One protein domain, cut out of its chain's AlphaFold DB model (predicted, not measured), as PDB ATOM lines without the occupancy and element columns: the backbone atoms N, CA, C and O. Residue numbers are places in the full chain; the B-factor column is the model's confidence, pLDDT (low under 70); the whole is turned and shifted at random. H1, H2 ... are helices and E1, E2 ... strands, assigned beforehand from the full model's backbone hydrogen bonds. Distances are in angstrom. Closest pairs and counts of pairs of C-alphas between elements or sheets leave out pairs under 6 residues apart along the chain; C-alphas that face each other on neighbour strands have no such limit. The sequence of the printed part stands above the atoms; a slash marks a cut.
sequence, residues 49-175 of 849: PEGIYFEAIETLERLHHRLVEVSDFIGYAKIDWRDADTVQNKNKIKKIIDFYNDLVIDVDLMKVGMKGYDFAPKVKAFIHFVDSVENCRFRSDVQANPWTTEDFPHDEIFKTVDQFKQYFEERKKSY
ATOM      1  N   PRO A  49     -59.147  -7.092  16.113       61.91
ATOM      2  CA  PRO A  49     -58.440  -5.835  15.933       61.91
ATOM      3  C   PRO A  49     -58.329  -5.532  14.434       61.91
ATOM      4  O   PRO A  49     -57.713  -6.274  13.670       61.91
ATOM      5  N   GLU A  50     -58.970  -4.441  14.025       65.44
ATOM      6  CA  GLU A  50     -59.134  -4.019  12.632       65.44
ATOM      7  C   GLU A  50     -58.933  -2.500  12.513       65.44
ATOM      8  O   GLU A  50     -59.370  -1.761  13.401       65.44
ATOM      9  N   GLY A  51     -58.275  -2.047  11.438       72.50
ATOM     10  CA  GLY A  51     -57.949  -0.636  11.178       72.50
ATOM     11  C   GLY A  51     -56.461  -0.306  11.358       72.50
ATOM     12  O   GLY A  51     -55.625  -1.206  11.460       72.50
ATOM     13  N   ILE A  52     -56.120   0.989  11.386       82.19
ATOM     14  CA  ILE A  52     -54.776   1.457  11.750       82.19
ATOM     15  C   ILE A  52     -54.794   2.304  13.023       82.19
ATOM     16  O   ILE A  52     -55.604   3.215  13.168       82.19
ATOM     17  N   TYR A  53     -53.856   1.993  13.918       85.69
ATOM     18  CA  TYR A  53     -53.735   2.578  15.249       85.69
ATOM     19  C   TYR A  53     -52.528   3.504  15.353       85.69
ATOM     20  O   TYR A  53     -51.581   3.413  14.565       85.69
ATOM     21  N   PHE A  54     -52.549   4.368  16.360       87.50
ATOM     22  CA  PHE A  54     -51.489   5.319  16.658       87.50
ATOM     23  C   PHE A  54     -50.113   4.641  16.771       87.50
ATOM     24  O   PHE A  54     -49.149   5.088  16.150       87.50
ATOM     25  N   GLU A  55     -50.026   3.505  17.462       89.62
ATOM     26  CA  GLU A  55     -48.790   2.739  17.668       89.62
ATOM     27  C   GLU A  55     -48.243   2.159  16.352       89.62
ATOM     28  O   GLU A  55     -47.026   2.081  16.135       89.62
ATOM     29  N   ALA A  56     -49.136   1.792  15.426       90.38
ATOM     30  CA  ALA A  56     -48.747   1.368  14.086       90.38
ATOM     31  C   ALA A  56     -48.188   2.556  13.288       90.38
ATOM     32  O   ALA A  56     -47.176   2.406  12.606       90.38
ATOM     33  N   ILE A  57     -48.779   3.753  13.411       93.19
ATOM     34  CA  ILE A  57     -48.246   4.980  12.796       93.19
ATOM     35  C   ILE A  57     -46.862   5.332  13.356       93.19
ATOM     36  O   ILE A  57     -45.968   5.656  12.572       93.19
ATOM     37  N   GLU A  58     -46.645   5.235  14.670       93.44
ATOM     38  CA  GLU A  58     -45.321   5.451  15.277       93.44
ATOM     39  C   GLU A  58     -44.292   4.441  14.761       93.44
ATOM     40  O   GLU A  58     -43.160   4.798  14.427       93.44
ATOM     41  N   THR A  59     -44.694   3.177  14.628       93.75
ATOM     42  CA  THR A  59     -43.838   2.134  14.057       93.75
ATOM     43  C   THR A  59     -43.502   2.444  12.595       93.75
ATOM     44  O   THR A  59     -42.335   2.380  12.204       93.75
ATOM     45  N   LEU A  60     -44.482   2.861  11.787       93.69
ATOM     46  CA  LEU A  60     -44.258   3.293  10.404       93.69
ATOM     47  C   LEU A  60     -43.314   4.498  10.314       93.69
ATOM     48  O   LEU A  60     -42.482   4.530   9.412       93.69
ATOM     49  N   GLU A  61     -43.406   5.459  11.235       94.69
ATOM     50  CA  GLU A  61     -42.511   6.621  11.299       94.69
ATOM     51  C   GLU A  61     -41.065   6.199  11.541       94.69
ATOM     52  O   GLU A  61     -40.171   6.614  10.793       94.69
ATOM     53  N   ARG A  62     -40.824   5.322  12.526       92.56
ATOM     54  CA  ARG A  62     -39.486   4.769  12.789       92.56
ATOM     55  C   ARG A  62     -38.948   4.021  11.570       92.56
ATOM     56  O   ARG A  62     -37.837   4.293  11.110       92.56
ATOM     57  N   LEU A  63     -39.749   3.128  10.990       91.94
ATOM     58  CA  LEU A  63     -39.349   2.346   9.818       91.94
ATOM     59  C   LEU A  63     -39.099   3.226   8.590       91.94
ATOM     60  O   LEU A  63     -38.153   2.975   7.847       91.94
ATOM     61  N   HIS A  64     -39.896   4.270   8.372       88.88
ATOM     62  CA  HIS A  64     -39.691   5.211   7.271       88.88
ATOM     63  C   HIS A  64     -38.339   5.919   7.398       88.88
ATOM     64  O   HIS A  64     -37.542   5.898   6.455       88.88
ATOM     65  N   HIS A  65     -38.021   6.449   8.580       86.94
ATOM     66  CA  HIS A  65     -36.720   7.061   8.841       86.94
ATOM     67  C   HIS A  65     -35.565   6.085   8.601       86.94
ATOM     68  O   HIS A  65     -34.563   6.443   7.986       86.94
ATOM     69  N   ARG A  66     -35.689   4.833   9.056       86.38
ATOM     70  CA  ARG A  66     -34.587   3.856   9.016       86.38
ATOM     71  C   ARG A  66     -34.422   3.151   7.666       86.38
ATOM     72  O   ARG A  66     -33.295   2.822   7.301       86.38
ATOM     73  N   LEU A  67     -35.506   2.937   6.919       84.44
ATOM     74  CA  LEU A  67     -35.521   2.148   5.675       84.44
ATOM     75  C   LEU A  67     -35.689   2.994   4.402       84.44
ATOM     76  O   LEU A  67     -35.241   2.591   3.318       84.44
ATOM     77  N   VAL A  68     -36.382   4.132   4.496       76.12
ATOM     78  CA  VAL A  68     -36.759   4.957   3.337       76.12
ATOM     79  C   VAL A  68     -35.862   6.184   3.215       76.12
ATOM     80  O   VAL A  68     -35.307   6.394   2.136       76.12
ATOM     81  N   GLU A  69     -35.680   6.953   4.290       71.25
ATOM     82  CA  GLU A  69     -34.908   8.208   4.257       71.25
ATOM     83  C   GLU A  69     -33.394   7.997   4.270       71.25
ATOM     84  O   GLU A  69     -32.644   8.753   3.648       71.25
ATOM     85  N   VAL A  70     -32.926   6.941   4.935       66.12
ATOM     86  CA  VAL A  70     -31.512   6.564   4.903       66.12
ATOM     87  C   VAL A  70     -31.197   6.012   3.509       66.12
ATOM     88  O   VAL A  70     -31.696   4.966   3.094       66.12
ATOM     89  N   SER A  71     -30.384   6.754   2.750       50.03
ATOM     90  CA  SER A  71     -30.126   6.493   1.326       50.03
ATOM     91  C   SER A  71     -29.398   5.177   1.048       50.03
ATOM     92  O   SER A  71     -29.517   4.639  -0.055       50.03
ATOM     93  N   ASP A  72     -28.660   4.670   2.036       54.25
ATOM     94  CA  ASP A  72     -27.988   3.378   1.981       54.25
ATOM     95  C   ASP A  72     -28.848   2.340   2.692       54.25
ATOM     96  O   ASP A  72     -29.312   2.548   3.805       54.25
ATOM     97  N   PHE A  73     -29.058   1.225   2.004       50.16
ATOM     98  CA  PHE A  73     -30.128   0.246   2.177       50.16
ATOM     99  C   PHE A  73     -30.256  -0.420   3.573       50.16
ATOM    100  O   PHE A  73     -31.012  -1.364   3.680       50.16
ATOM    101  N   ILE A  74     -29.533   0.017   4.614       61.22
ATOM    102  CA  ILE A  74     -29.874  -0.002   6.058       61.22
ATOM    103  C   ILE A  74     -28.624   0.496   6.815       61.22
ATOM    104  O   ILE A  74     -27.727  -0.281   7.125       61.22
ATOM    105  N   GLY A  75     -28.553   1.812   7.047       68.12
ATOM    106  CA  GLY A  75     -27.742   2.506   8.067       68.12
ATOM    107  C   GLY A  75     -26.261   2.148   8.206       68.12
ATOM    108  O   GLY A  75     -25.396   2.876   7.723       68.12
ATOM    109  N   TYR A  76     -25.981   1.085   8.957       82.25
ATOM    110  CA  TYR A  76     -24.645   0.664   9.360       82.25
ATOM    111  C   TYR A  76     -24.332  -0.737   8.829       82.25
ATOM    112  O   TYR A  76     -25.212  -1.569   8.620       82.25
ATOM    113  N   ALA A  77     -23.064  -1.018   8.577       82.31
ATOM    114  CA  ALA A  77     -22.586  -2.331   8.185       82.31
ATOM    115  C   ALA A  77     -21.740  -2.948   9.300       82.31
ATOM    116  O   ALA A  77     -21.258  -2.272  10.209       82.31
ATOM    117  N   LYS A  78     -21.472  -4.251   9.174       83.44
ATOM    118  CA  LYS A  78     -20.585  -4.983  10.088       83.44
ATOM    119  C   LYS A  78     -19.214  -4.315  10.258       83.44
ATOM    120  O   LYS A  78     -18.598  -4.437  11.312       83.44
ATOM    121  N   ILE A  79     -18.734  -3.612   9.229       79.88
ATOM    122  CA  ILE A  79     -17.476  -2.862   9.291       79.88
ATOM    123  C   ILE A  79     -17.576  -1.623  10.189       79.88
ATOM    124  O   ILE A  79     -16.669  -1.402  10.976       79.88
ATOM    125  N   ASP A  80     -18.698  -0.893  10.173       81.88
ATOM    126  CA  ASP A  80     -18.904   0.275  11.040       81.88
ATOM    127  C   ASP A  80     -18.917  -0.115  12.521       81.88
ATOM    128  O   ASP A  80     -18.403   0.619  13.365       81.88
ATOM    129  N   TRP A  81     -19.490  -1.282  12.833       84.62
ATOM    130  CA  TRP A  81     -19.441  -1.857  14.176       84.62
ATOM    131  C   TRP A  81     -18.022  -2.242  14.572       84.62
ATOM    132  O   TRP A  81     -17.557  -1.813  15.620       84.62
ATOM    133  N   ARG A  82     -17.317  -3.004  13.726       82.94
ATOM    134  CA  ARG A  82     -15.933  -3.418  14.003       82.94
ATOM    135  C   ARG A  82     -15.012  -2.227  14.212       82.94
ATOM    136  O   ARG A  82     -14.215  -2.255  15.141       82.94
ATOM    137  N   ASP A  83     -15.132  -1.192  13.388       79.38
ATOM    138  CA  ASP A  83     -14.329   0.019  13.519       79.38
ATOM    139  C   ASP A  83     -14.624   0.709  14.857       79.38
ATOM    140  O   ASP A  83     -13.699   1.042  15.597       79.38
ATOM    141  N   ALA A  84     -15.906   0.865  15.209       86.06
ATOM    142  CA  ALA A  84     -16.324   1.480  16.467       86.06
ATOM    143  C   ALA A  84     -15.895   0.674  17.702       86.06
ATOM    144  O   ALA A  84     -15.477   1.271  18.693       86.06
ATOM    145  N   ASP A  85     -15.976  -0.652  17.636       85.69
ATOM    146  CA  ASP A  85     -15.592  -1.572  18.707       85.69
ATOM    147  C   ASP A  85     -14.070  -1.615  18.898       85.69
ATOM    148  O   ASP A  85     -13.568  -1.449  20.009       85.69
ATOM    149  N   THR A  86     -13.313  -1.683  17.795       79.25
ATOM    150  CA  THR A  86     -11.838  -1.699  17.811       79.25
ATOM    151  C   THR A  86     -11.263  -0.434  18.445       79.25
ATOM    152  O   THR A  86     -10.307  -0.508  19.213       79.25
ATOM    153  N   VAL A  87     -11.845   0.736  18.151       81.75
ATOM    154  CA  VAL A  87     -11.430   2.012  18.762       81.75
ATOM    155  C   VAL A  87     -12.164   2.332  20.071       81.75
ATOM    156  O   VAL A  87     -12.025   3.438  20.590       81.75
ATOM    157  N   GLN A  88     -12.970   1.397  20.592       84.56
ATOM    158  CA  GLN A  88     -13.801   1.547  21.795       84.56
ATOM    159  C   GLN A  88     -14.645   2.836  21.814       84.56
ATOM    160  O   GLN A  88     -14.866   3.467  22.854       84.56
ATOM    161  N   ASN A  89     -15.152   3.247  20.652       87.69
ATOM    162  CA  ASN A  89     -15.971   4.442  20.506       87.69
ATOM    163  C   ASN A  89     -17.404   4.177  20.985       87.69
ATOM    164  O   ASN A  89     -18.322   3.955  20.191       87.69
ATOM    165  N   LYS A  90     -17.605   4.265  22.304       89.00
ATOM    166  CA  LYS A  90     -18.895   4.025  22.977       89.00
ATOM    167  C   LYS A  90     -20.054   4.825  22.374       89.00
ATOM    168  O   LYS A  90     -21.156   4.304  22.232       89.00
ATOM    169  N   ASN A  91     -19.803   6.068  21.954       88.69
ATOM    170  CA  ASN A  91     -20.826   6.916  21.337       88.69
ATOM    171  C   ASN A  91     -21.278   6.383  19.972       88.69
ATOM    172  O   ASN A  91     -22.459   6.464  19.636       88.69
ATOM    173  N   LYS A  92     -20.351   5.858  19.165       86.31
ATOM    174  CA  LYS A  92     -20.675   5.281  17.857       86.31
ATOM    175  C   LYS A  92     -21.369   3.928  18.003       86.31
ATOM    176  O   LYS A  92     -22.356   3.709  17.311       86.31
ATOM    177  N   ILE A  93     -20.908   3.089  18.930       88.50
ATOM    178  CA  ILE A  93     -21.536   1.806  19.279       88.50
ATOM    179  C   ILE A  93     -22.994   2.031  19.694       88.50
ATOM    180  O   ILE A  93     -23.896   1.454  19.091       88.50
ATOM    181  N   LYS A  94     -23.243   2.958  20.629       92.62
ATOM    182  CA  LYS A  94     -24.602   3.315  21.057       92.62
ATOM    183  C   LYS A  94     -25.480   3.763  19.884       92.62
ATOM    184  O   LYS A  94     -26.577   3.255  19.719       92.62
ATOM    185  N   LYS A  95     -24.969   4.633  19.002       89.69
ATOM    186  CA  LYS A  95     -25.703   5.071  17.797       89.69
ATOM    187  C   LYS A  95     -26.066   3.928  16.844       89.69
ATOM    188  O   LYS A  95     -27.076   4.036  16.156       89.69
ATOM    189  N   ILE A  96     -25.230   2.893  16.739       89.88
ATOM    190  CA  ILE A  96     -25.513   1.712  15.911       89.88
ATOM    191  C   ILE A  96     -26.634   0.886  16.551       89.88
ATOM    192  O   ILE A  96     -27.560   0.480  15.856       89.88
ATOM    193  N   ILE A  97     -26.577   0.691  17.867       92.38
ATOM    194  CA  ILE A  97     -27.576  -0.076  18.619       92.38
ATOM    195  C   ILE A  97     -28.933   0.626  18.595       92.38
ATOM    196  O   ILE A  97     -29.921   0.007  18.208       92.38
ATOM    197  N   ASP A  98     -28.969   1.925  18.905       91.31
ATOM    198  CA  ASP A  98     -30.186   2.745  18.854       91.31
ATOM    199  C   ASP A  98     -30.837   2.669  17.460       91.31
ATOM    200  O   ASP A  98     -32.046   2.508  17.333       91.31
ATOM    201  N   PHE A  99     -30.024   2.696  16.394       91.19
ATOM    202  CA  PHE A  99     -30.514   2.564  15.022       91.19
ATOM    203  C   PHE A  99     -31.212   1.218  14.763       91.19
ATOM    204  O   PHE A  99     -32.230   1.193  14.074       91.19
ATOM    205  N   TYR A 100     -30.668   0.105  15.268       91.50
ATOM    206  CA  TYR A 100     -31.252  -1.224  15.054       91.50
ATOM    207  C   TYR A 100     -32.428  -1.523  15.979       91.50
ATOM    208  O   TYR A 100     -33.353  -2.199  15.541       91.50
ATOM    209  N   ASN A 101     -32.438  -0.987  17.202       92.62
ATOM    210  CA  ASN A 101     -33.605  -1.050  18.085       92.62
ATOM    211  C   ASN A 101     -34.836  -0.379  17.449       92.62
ATOM    212  O   ASN A 101     -35.951  -0.864  17.607       92.62
ATOM    213  N   ASP A 102     -34.654   0.682  16.657       91.62
ATOM    214  CA  ASP A 102     -35.766   1.341  15.952       91.62
ATOM    215  C   ASP A 102     -36.393   0.498  14.826       91.62
ATOM    216  O   ASP A 102     -37.476   0.833  14.343       91.62
ATOM    217  N   LEU A 103     -35.724  -0.575  14.380       92.69
ATOM    218  CA  LEU A 103     -36.249  -1.508  13.374       92.69
ATOM    219  C   LEU A 103     -37.106  -2.625  13.977       92.69
ATOM    220  O   LEU A 103     -37.623  -3.458  13.235       92.69
ATOM    221  N   VAL A 104     -37.242  -2.659  15.298       93.19
ATOM    222  CA  VAL A 104     -38.010  -3.677  16.008       93.19
ATOM    223  C   VAL A 104     -39.492  -3.347  15.900       93.19
ATOM    224  O   VAL A 104     -39.911  -2.206  16.134       93.19
ATOM    225  N   ILE A 105     -40.283  -4.344  15.512       93.50
ATOM    226  CA  ILE A 105     -41.706  -4.185  15.219       93.50
ATOM    227  C   ILE A 105     -42.546  -5.217  15.960       93.50
ATOM    228  O   ILE A 105     -42.142  -6.368  16.128       93.50
ATOM    229  N   ASP A 106     -43.755  -4.806  16.320       91.50
ATOM    230  CA  ASP A 106     -44.838  -5.722  16.651       91.50
ATOM    231  C   ASP A 106     -45.468  -6.219  15.345       91.50
ATOM    232  O   ASP A 106     -46.155  -5.480  14.636       91.50
ATOM    233  N   VAL A 107     -45.170  -7.466  14.977       90.50
ATOM    234  CA  VAL A 107     -45.623  -8.047  13.706       90.50
ATOM    235  C   VAL A 107     -47.142  -8.190  13.666       90.50
ATOM    236  O   VAL A 107     -47.730  -7.995  12.600       90.50
ATOM    237  N   ASP A 108     -47.784  -8.491  14.793       87.69
ATOM    238  CA  ASP A 108     -49.230  -8.701  14.849       87.69
ATOM    239  C   ASP A 108     -49.971  -7.373  14.683       87.69
ATOM    240  O   ASP A 108     -50.872  -7.273  13.843       87.69
ATOM    241  N   LEU A 109     -49.511  -6.315  15.358       88.38
ATOM    242  CA  LEU A 109     -49.996  -4.948  15.146       88.38
ATOM    243  C   LEU A 109     -49.830  -4.507  13.684       88.38
ATOM    244  O   LEU A 109     -50.763  -3.980  13.068       88.38
ATOM    245  N   MET A 110     -48.655  -4.741  13.092       91.38
ATOM    246  CA  MET A 110     -48.400  -4.351  11.703       91.38
ATOM    247  C   MET A 110     -49.256  -5.154  10.714       91.38
ATOM    248  O   MET A 110     -49.738  -4.586   9.731       91.38
ATOM    249  N   LYS A 111     -49.512  -6.442  10.978       86.56
ATOM    250  CA  LYS A 111     -50.431  -7.274  10.185       86.56
ATOM    251  C   LYS A 111     -51.858  -6.750  10.223       86.56
ATOM    252  O   LYS A 111     -52.510  -6.757   9.182       86.56
ATOM    253  N   VAL A 112     -52.333  -6.290  11.380       83.69
ATOM    254  CA  VAL A 112     -53.664  -5.676  11.505       83.69
ATOM    255  C   VAL A 112     -53.789  -4.480  10.563       83.69
ATOM    256  O   VAL A 112     -54.725  -4.436   9.764       83.69
ATOM    257  N   GLY A 113     -52.801  -3.581  10.557       83.56
ATOM    258  CA  GLY A 113     -52.780  -2.453   9.622       83.56
ATOM    259  C   GLY A 113     -52.715  -2.891   8.151       83.56
ATOM    260  O   GLY A 113     -53.451  -2.367   7.317       83.56
ATOM    261  N   MET A 114     -51.905  -3.907   7.828       84.06
ATOM    262  CA  MET A 114     -51.737  -4.413   6.454       84.06
ATOM    263  C   MET A 114     -52.971  -5.110   5.866       84.06
ATOM    264  O   MET A 114     -53.009  -5.330   4.656       84.06
ATOM    265  N   LYS A 115     -53.978  -5.457   6.681       79.06
ATOM    266  CA  LYS A 115     -55.258  -5.991   6.181       79.06
ATOM    267  C   LYS A 115     -56.085  -4.937   5.438       79.06
ATOM    268  O   LYS A 115     -56.813  -5.297   4.519       79.06
ATOM    269  N   GLY A 116     -55.993  -3.668   5.846       74.62
ATOM    270  CA  GLY A 116     -56.787  -2.564   5.287       74.62
ATOM    271  C   GLY A 116     -55.972  -1.448   4.649       74.62
ATOM    272  O   GLY A 116     -56.554  -0.520   4.090       74.62
ATOM    273  N   TYR A 117     -54.642  -1.510   4.729       81.31
ATOM    274  CA  TYR A 117     -53.759  -0.470   4.223       81.31
ATOM    275  C   TYR A 117     -52.525  -1.038   3.520       81.31
ATOM    276  O   TYR A 117     -51.854  -1.955   3.992       81.31
ATOM    277  N   ASP A 118     -52.170  -0.413   2.403       81.38
ATOM    278  CA  ASP A 118     -50.894  -0.575   1.731       81.38
ATOM    279  C   ASP A 118     -49.868   0.410   2.294       81.38
ATOM    280  O   ASP A 118     -50.030   1.631   2.222       81.38
ATOM    281  N   PHE A 119     -48.778  -0.131   2.832       87.75
ATOM    282  CA  PHE A 119     -47.642   0.652   3.314       87.75
ATOM    283  C   PHE A 119     -46.598   0.888   2.225       87.75
ATOM    284  O   PHE A 119     -46.524   0.156   1.231       87.75
ATOM    285  N   ALA A 120     -45.728   1.873   2.464       84.75
ATOM    286  CA  ALA A 120     -44.571   2.151   1.622       84.75
ATOM    287  C   ALA A 120     -43.811   0.850   1.261       84.75
ATOM    288  O   ALA A 120     -43.526   0.039   2.148       84.75
ATOM    289  N   PRO A 121     -43.410   0.631  -0.007       83.50
ATOM    290  CA  PRO A 121     -43.020  -0.704  -0.466       83.50
ATOM    291  C   PRO A 121     -41.837  -1.339   0.275       83.50
ATOM    292  O   PRO A 121     -41.832  -2.544   0.517       83.50
ATOM    293  N   LYS A 122     -40.842  -0.532   0.667       85.44
ATOM    294  CA  LYS A 122     -39.709  -1.004   1.481       85.44
ATOM    295  C   LYS A 122     -40.142  -1.430   2.883       85.44
ATOM    296  O   LYS A 122     -39.658  -2.440   3.377       85.44
ATOM    297  N   VAL A 123     -41.048  -0.671   3.498       90.25
ATOM    298  CA  VAL A 123     -41.595  -0.966   4.827       90.25
ATOM    299  C   VAL A 123     -42.438  -2.239   4.767       90.25
ATOM    300  O   VAL A 123     -42.207  -3.160   5.543       90.25
ATOM    301  N   LYS A 124     -43.324  -2.352   3.769       89.31
ATOM    302  CA  LYS A 124     -44.131  -3.556   3.514       89.31
ATOM    303  C   LYS A 124     -43.258  -4.802   3.332       89.31
ATOM    304  O   LYS A 124     -43.516  -5.836   3.940       89.31
ATOM    305  N   ALA A 125     -42.200  -4.701   2.528       90.12
ATOM    306  CA  ALA A 125     -41.267  -5.804   2.325       90.12
ATOM    307  C   ALA A 125     -40.501  -6.182   3.600       90.12
ATOM    308  O   ALA A 125     -40.263  -7.363   3.829       90.12
ATOM    309  N   PHE A 126     -40.122  -5.198   4.423       92.69
ATOM    310  CA  PHE A 126     -39.450  -5.446   5.698       92.69
ATOM    311  C   PHE A 126     -40.353  -6.196   6.675       92.69
ATOM    312  O   PHE A 126     -39.933  -7.218   7.207       92.69
ATOM    313  N   ILE A 127     -41.609  -5.767   6.832       93.25
ATOM    314  CA  ILE A 127     -42.582  -6.447   7.699       93.25
ATOM    315  C   ILE A 127     -42.792  -7.896   7.240       93.25
ATOM    316  O   ILE A 127     -42.690  -8.813   8.048       93.25
ATOM    317  N   HIS A 128     -42.996  -8.126   5.936       93.25
ATOM    318  CA  HIS A 128     -43.129  -9.484   5.397       93.25
ATOM    319  C   HIS A 128     -41.880 -10.345   5.610       93.25
ATOM    320  O   HIS A 128     -42.001 -11.533   5.901       93.25
ATOM    321  N   PHE A 129     -40.684  -9.773   5.462       93.94
ATOM    322  CA  PHE A 129     -39.442 -10.489   5.727       93.94
ATOM    323  C   PHE A 129     -39.332 -10.883   7.203       93.94
ATOM    324  O   PHE A 129     -39.098 -12.055   7.496       93.94
ATOM    325  N   VAL A 130     -39.544  -9.932   8.117       94.25
ATOM    326  CA  VAL A 130     -39.481 -10.153   9.570       94.25
ATOM    327  C   VAL A 130     -40.506 -11.197  10.019       94.25
ATOM    328  O   VAL A 130     -40.194 -12.023  10.872       94.25
ATOM    329  N   ASP A 131     -41.690 -11.210   9.410       93.12
ATOM    330  CA  ASP A 131     -42.711 -12.229   9.658       93.12
ATOM    331  C   ASP A 131     -42.324 -13.613   9.110       93.12
ATOM    332  O   ASP A 131     -42.581 -14.629   9.748       93.12
ATOM    333  N   SER A 132     -41.668 -13.666   7.946       91.31
ATOM    334  CA  SER A 132     -41.270 -14.927   7.303       91.31
ATOM    335  C   SER A 132     -40.071 -15.628   7.949       91.31
ATOM    336  O   SER A 132     -39.847 -16.811   7.696       91.31
ATOM    337  N   VAL A 133     -39.272 -14.906   8.739       89.88
ATOM    338  CA  VAL A 133     -38.088 -15.449   9.410       89.88
ATOM    339  C   VAL A 133     -38.460 -15.833  10.837       89.88
ATOM    340  O   VAL A 133     -38.687 -14.977  11.693       89.88
ATOM    341  N   GLU A 134     -38.485 -17.138  11.094       81.75
ATOM    342  CA  GLU A 134     -38.720 -17.691  12.426       81.75
ATOM    343  C   GLU A 134     -37.687 -17.153  13.431       81.75
ATOM    344  O   GLU A 134     -36.489 -17.102  13.138       81.75
ATOM    345  N   ASN A 135     -38.147 -16.722  14.610       86.19
ATOM    346  CA  ASN A 135     -37.316 -16.117  15.662       86.19
ATOM    347  C   ASN A 135     -36.476 -14.906  15.201       86.19
ATOM    348  O   ASN A 135     -35.380 -14.663  15.713       86.19
ATOM    349  N   CYS A 136     -36.967 -14.129  14.231       91.50
ATOM    350  CA  CYS A 136     -36.298 -12.902  13.811       91.50
ATOM    351  C   CYS A 136     -36.147 -11.921  14.985       91.50
ATOM    352  O   CYS A 136     -37.121 -11.535  15.625       91.50
ATOM    353  N   ARG A 137     -34.915 -11.458  15.223       91.12
ATOM    354  CA  ARG A 137     -34.569 -10.529  16.313       91.12
ATOM    355  C   ARG A 137     -35.229  -9.151  16.202       91.12
ATOM    356  O   ARG A 137     -35.282  -8.444  17.191       91.12
ATOM    357  N   PHE A 138     -35.738  -8.777  15.027       93.38
ATOM    358  CA  PHE A 138     -36.490  -7.533  14.829       93.38
ATOM    359  C   PHE A 138     -37.978  -7.646  15.196       93.38
ATOM    360  O   PHE A 138     -38.742  -6.725  14.915       93.38
ATOM    361  N   ARG A 139     -38.415  -8.757  15.795       93.12
ATOM    362  CA  ARG A 139     -39.772  -8.889  16.326       93.12
ATOM    363  C   ARG A 139     -39.788  -8.572  17.820       93.12
ATOM    364  O   ARG A 139     -38.929  -9.060  18.555       93.12
ATOM    365  N   SER A 140     -40.767  -7.794  18.273       89.88
ATOM    366  CA  SER A 140     -40.917  -7.435  19.691       89.88
ATOM    367  C   SER A 140     -41.269  -8.626  20.595       89.88
ATOM    368  O   SER A 140     -40.925  -8.616  21.770       89.88
ATOM    369  N   ASP A 141     -41.902  -9.675  20.062       87.00
ATOM    370  CA  ASP A 141     -42.178 -10.931  20.782       87.00
ATOM    371  C   ASP A 141     -40.904 -11.769  21.023       87.00
ATOM    372  O   ASP A 141     -40.808 -12.497  22.009       87.00
ATOM    373  N   VAL A 142     -39.895 -11.634  20.156       87.62
ATOM    374  CA  VAL A 142     -38.570 -12.266  20.300       87.62
ATOM    375  C   VAL A 142     -37.626 -11.396  21.132       87.62
ATOM    376  O   VAL A 142     -36.805 -11.905  21.899       87.62
ATOM    377  N   GLN A 143     -37.717 -10.077  20.974       85.31
ATOM    378  CA  GLN A 143     -36.937  -9.101  21.719       85.31
ATOM    379  C   GLN A 143     -37.821  -8.364  22.731       85.31
ATOM    380  O   GLN A 143     -38.351  -7.293  22.454       85.31
ATOM    381  N   ALA A 144     -37.880  -8.899  23.950       72.69
ATOM    382  CA  ALA A 144     -38.661  -8.293  25.025       72.69
ATOM    383  C   ALA A 144     -38.129  -6.920  25.490       72.69
ATOM    384  O   ALA A 144     -38.915  -6.072  25.901       72.69
ATOM    385  N   ASN A 145     -36.809  -6.688  25.433       86.56
ATOM    386  CA  ASN A 145     -36.175  -5.440  25.878       86.56
ATOM    387  C   ASN A 145     -35.260  -4.846  24.793       86.56
ATOM    388  O   ASN A 145     -34.569  -5.608  24.109       86.56
ATOM    389  N   PRO A 146     -35.181  -3.505  24.658       90.69
ATOM    390  CA  PRO A 146     -34.211  -2.846  23.783       90.69
ATOM    391  C   PRO A 146     -32.781  -3.322  24.057       90.69
ATOM    392  O   PRO A 146     -32.371  -3.389  25.215       90.69
ATOM    393  N   TRP A 147     -32.009  -3.615  23.007       93.25
ATOM    394  CA  TRP A 147     -30.603  -3.984  23.157       93.25
ATOM    395  C   TRP A 147     -29.798  -2.829  23.742       93.25
ATOM    396  O   TRP A 147     -30.012  -1.656  23.421       93.25
ATOM    397  N   THR A 148     -28.814  -3.187  24.543       91.50
ATOM    398  CA  THR A 148     -27.791  -2.333  25.135       91.50
ATOM    399  C   THR A 148     -26.430  -2.617  24.499       91.50
ATOM    400  O   THR A 148     -26.272  -3.469  23.627       91.50
ATOM    401  N   THR A 149     -25.400  -1.898  24.942       86.38
ATOM    402  CA  THR A 149     -24.017  -2.136  24.503       86.38
ATOM    403  C   THR A 149     -23.471  -3.512  24.876       86.38
ATOM    404  O   THR A 149     -22.482  -3.930  24.282       86.38
ATOM    405  N   GLU A 150     -24.074  -4.195  25.848       84.50
ATOM    406  CA  GLU A 150     -23.549  -5.433  26.439       84.50
ATOM    407  C   GLU A 150     -24.177  -6.695  25.831       84.50
ATOM    408  O   GLU A 150     -23.528  -7.735  25.765       84.50
ATOM    409  N   ASP A 151     -25.414  -6.599  25.345       88.50
ATOM    410  CA  ASP A 151     -26.240  -7.722  24.887       88.50
ATOM    411  C   ASP A 151     -26.646  -7.618  23.406       88.50
ATOM    412  O   ASP A 151     -27.412  -8.448  22.919       88.50
ATOM    413  N   PHE A 152     -26.120  -6.634  22.663       91.19
ATOM    414  CA  PHE A 152     -26.421  -6.465  21.241       91.19
ATOM    415  C   PHE A 152     -25.888  -7.643  20.390       91.19
ATOM    416  O   PHE A 152     -24.665  -7.810  20.250       91.19
ATOM    417  N   PRO A 153     -26.769  -8.433  19.736       91.31
ATOM    418  CA  PRO A 153     -26.383  -9.616  18.968       91.31
ATOM    419  C   PRO A 153     -25.908  -9.235  17.556       91.31
ATOM    420  O   PRO A 153     -26.473  -9.639  16.541       91.31
ATOM    421  N   HIS A 154     -24.851  -8.427  17.488       89.50
ATOM    422  CA  HIS A 154     -24.344  -7.784  16.274       89.50
ATOM    423  C   HIS A 154     -24.162  -8.734  15.078       89.50
ATOM    424  O   HIS A 154     -24.593  -8.412  13.972       89.50
ATOM    425  N   ASP A 155     -23.563  -9.912  15.272       88.75
ATOM    426  CA  ASP A 155     -23.344 -10.876  14.187       88.75
ATOM    427  C   ASP A 155     -24.654 -11.413  13.584       88.75
ATOM    428  O   ASP A 155     -24.754 -11.529  12.358       88.75
ATOM    429  N   GLU A 156     -25.657 -11.699  14.420       89.81
ATOM    430  CA  GLU A 156     -26.991 -12.121  13.976       89.81
ATOM    431  C   GLU A 156     -27.694 -10.974  13.247       89.81
ATOM    432  O   GLU A 156     -28.166 -11.157  12.128       89.81
ATOM    433  N   ILE A 157     -27.679  -9.771  13.828       91.81
ATOM    434  CA  ILE A 157     -28.349  -8.588  13.274       91.81
ATOM    435  C   ILE A 157     -27.804  -8.228  11.895       91.81
ATOM    436  O   ILE A 157     -28.578  -8.081  10.948       91.81
ATOM    437  N   PHE A 158     -26.481  -8.140  11.730       90.25
ATOM    438  CA  PHE A 158     -25.897  -7.819  10.424       90.25
ATOM    439  C   PHE A 158     -26.203  -8.898   9.380       90.25
ATOM    440  O   PHE A 158     -26.469  -8.568   8.223       90.25
ATOM    441  N   LYS A 159     -26.232 -10.175   9.784       90.19
ATOM    442  CA  LYS A 159     -26.619 -11.282   8.902       90.19
ATOM    443  C   LYS A 159     -28.087 -11.175   8.478       90.19
ATOM    444  O   LYS A 159     -28.372 -11.302   7.289       90.19
ATOM    445  N   THR A 160     -29.000 -10.911   9.410       90.88
ATOM    446  CA  THR A 160     -30.433 -10.723   9.131       90.88
ATOM    447  C   THR A 160     -30.669  -9.525   8.214       90.88
ATOM    448  O   THR A 160     -31.461  -9.608   7.277       90.88
ATOM    449  N   VAL A 161     -29.935  -8.428   8.415       89.69
ATOM    450  CA  VAL A 161     -29.984  -7.257   7.530       89.69
ATOM    451  C   VAL A 161     -29.561  -7.631   6.112       89.69
ATOM    452  O   VAL A 161     -30.268  -7.290   5.169       89.69
ATOM    453  N   ASP A 162     -28.449  -8.351   5.941       87.94
ATOM    454  CA  ASP A 162     -27.978  -8.787   4.620       87.94
ATOM    455  C   ASP A 162     -28.963  -9.743   3.926       87.94
ATOM    456  O   ASP A 162     -29.204  -9.607   2.723       87.94
ATOM    457  N   GLN A 163     -29.610 -10.634   4.682       90.44
ATOM    458  CA  GLN A 163     -30.698 -11.484   4.184       90.44
ATOM    459  C   GLN A 163     -31.899 -10.662   3.713       90.44
ATOM    460  O   GLN A 163     -32.429 -10.923   2.633       90.44
ATOM    461  N   PHE A 164     -32.297  -9.634   4.465       90.25
ATOM    462  CA  PHE A 164     -33.350  -8.723   4.028       90.25
ATOM    463  C   PHE A 164     -32.962  -7.981   2.741       90.25
ATOM    464  O   PHE A 164     -33.795  -7.845   1.843       90.25
ATOM    465  N   LYS A 165     -31.700  -7.539   2.596       86.62
ATOM    466  CA  LYS A 165     -31.238  -6.888   1.351       86.62
ATOM    467  C   LYS A 165     -31.437  -7.783   0.144       86.62
ATOM    468  O   LYS A 165     -31.957  -7.336  -0.878       86.62
ATOM    469  N   GLN A 166     -31.056  -9.045   0.283       87.69
ATOM    470  CA  GLN A 166     -31.261 -10.034  -0.759       87.69
ATOM    471  C   GLN A 166     -32.759 -10.254  -1.028       87.69
ATOM    472  O   GLN A 166     -33.189 -10.155  -2.176       87.69
ATOM    473  N   TYR A 167     -33.559 -10.457   0.024       89.75
ATOM    474  CA  TYR A 167     -35.008 -10.646  -0.072       89.75
ATOM    475  C   TYR A 167     -35.699  -9.508  -0.834       89.75
ATOM    476  O   TYR A 167     -36.529  -9.760  -1.715       89.75
ATOM    477  N   PHE A 168     -35.357  -8.259  -0.508       87.12
ATOM    478  CA  PHE A 168     -35.949  -7.088  -1.139       87.12
ATOM    479  C   PHE A 168     -35.525  -6.947  -2.596       87.12
ATOM    480  O   PHE A 168     -36.387  -6.705  -3.437       87.12
ATOM    481  N   GLU A 169     -34.240  -7.103  -2.930       84.50
ATOM    482  CA  GLU A 169     -33.786  -6.978  -4.323       84.50
ATOM    483  C   GLU A 169     -34.372  -8.077  -5.223       84.50
ATOM    484  O   GLU A 169     -34.788  -7.784  -6.346       84.50
ATOM    485  N   GLU A 170     -34.523  -9.308  -4.720       84.75
ATOM    486  CA  GLU A 170     -35.198 -10.403  -5.434       84.75
ATOM    487  C   GLU A 170     -36.675 -10.092  -5.727       84.75
ATOM    488  O   GLU A 170     -37.189 -10.430  -6.797       84.75
ATOM    489  N   ARG A 171     -37.364  -9.414  -4.801       81.81
ATOM    490  CA  ARG A 171     -38.816  -9.151  -4.863       81.81
ATOM    491  C   ARG A 171     -39.177  -7.705  -5.192       81.81
ATOM    492  O   ARG A 171     -40.352  -7.346  -5.209       81.81
ATOM    493  N   LYS A 172     -38.202  -6.862  -5.525       77.75
ATOM    494  CA  LYS A 172     -38.376  -5.417  -5.754       77.75
ATOM    495  C   LYS A 172     -39.437  -5.085  -6.798       77.75
ATOM    496  O   LYS A 172     -40.125  -4.075  -6.697       77.75
ATOM    497  N   LYS A 173     -39.588  -5.945  -7.810       74.50
ATOM    498  CA  LYS A 173     -40.616  -5.803  -8.854       74.50
ATOM    499  C   LYS A 173     -42.037  -6.064  -8.346       74.50
ATOM    500  O   LYS A 173     -42.961  -5.533  -8.953       74.50
ATOM    501  N   SER A 174     -42.187  -6.850  -7.283       73.25
ATOM    502  CA  SER A 174     -43.459  -7.162  -6.621       73.25
ATOM    503  C   SER A 174     -43.870  -6.073  -5.625       73.25
ATOM    504  O   SER A 174     -45.050  -5.906  -5.351       73.25
ATOM    505  N   TYR A 175     -42.906  -5.282  -5.142       69.31
ATOM    506  CA  TYR A 175     -43.105  -4.135  -4.253       69.31
ATOM    507  C   TYR A 175     -42.951  -2.807  -5.017       69.31
ATOM    508  O   TYR A 175     -42.158  -1.942  -4.641       69.31
TER     509      TYR A 175
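This is residues 49 to 175 of the 849 residues of an uncharacterized protein of Acinetobacter sp. CS-2 (UniProt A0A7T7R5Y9). This is an elongated, mostly helical body with two ends, bridged along one side by the long helix H6. At one end H1 and H4 pack on H5 at large angles, with the short strand E1 leading into H5; at the other end H2 and H3 fold back on each other as a helical hairpin. The printed part has 127 residues, with six named helices and one named strand in the order H1, H2, H3, H4, E1, H5, H6. It is compact, with a radius of gyration of the C-alphas of 14.8 A, and spans 47 by 31 by 26 A, only just elongated.

H1, residues 54 to 69, has a kink of 29 degrees near residue 63. H2, residues 78 to 86, and H3, residues 90 to 101, form a helical hairpin: they touch, closest at the C-alphas of Ala 84 and Ile 93, 5.9 A apart, at a shallow tilt of 32 degrees, only just short of steep, and run opposite ways. H1 and H3 are close but not clearly touching, with the C-alphas of Arg 66 and Phe 99 closest at 7.4 A. H4, residues 107 to 116, only just touches H1, with 3 pairs of C-alphas within 8 A, the closest being Ala 56 and Met 110 at 6.2 A. E1, residues 117 to 119, pairs with no named strand. H5, residues 121 to 132, is the hub. It touches H1 at the C-alphas of Leu 63 and Val 123, 6.4 A apart, about perpendicular at 70.1 degrees, only just past steep. It touches H4 at those of Val 107 and Asp 131, 6.5 A apart, at a steep tilt of 50 degrees. H6, residues 154 to 171, touches H5 with residues 164 to 168 alone, closest at the C-alphas of Ala 125 and Phe 168, 6.5 A apart, at a steep tilt of 60 degrees. With residues 154 to 158 alone it touches H2, closest at the C-alphas of Lys 78 and Phe 158, 6.0 A apart, at a shallow tilt of 17 degrees, opposite ways. H3 and H6 are near each other, while H1 and H6 are apart. Every O i to N i+4 pair is within hydrogen-bond range in H2, H3, H5 and H6; in H1 11 of 12 are, in H4 5 of 6.

H1 begins at C-alpha 54 (-51.489, 5.319, 16.658) and is 20.9 A long. H3 and H5 each measure 16.3 A. H6, 25.7 A, ends at C-alpha 171 (-38.816, -9.151, -4.863).

The C-alphas of Glu 50 and Val 87 are farthest apart, at 48.5 A. The printed part has no cut. The link from H5 to H6, residues 133 to 153, is long. Residues 49 to 50, 70 to 75 and 175 are under 70 in pLDDT.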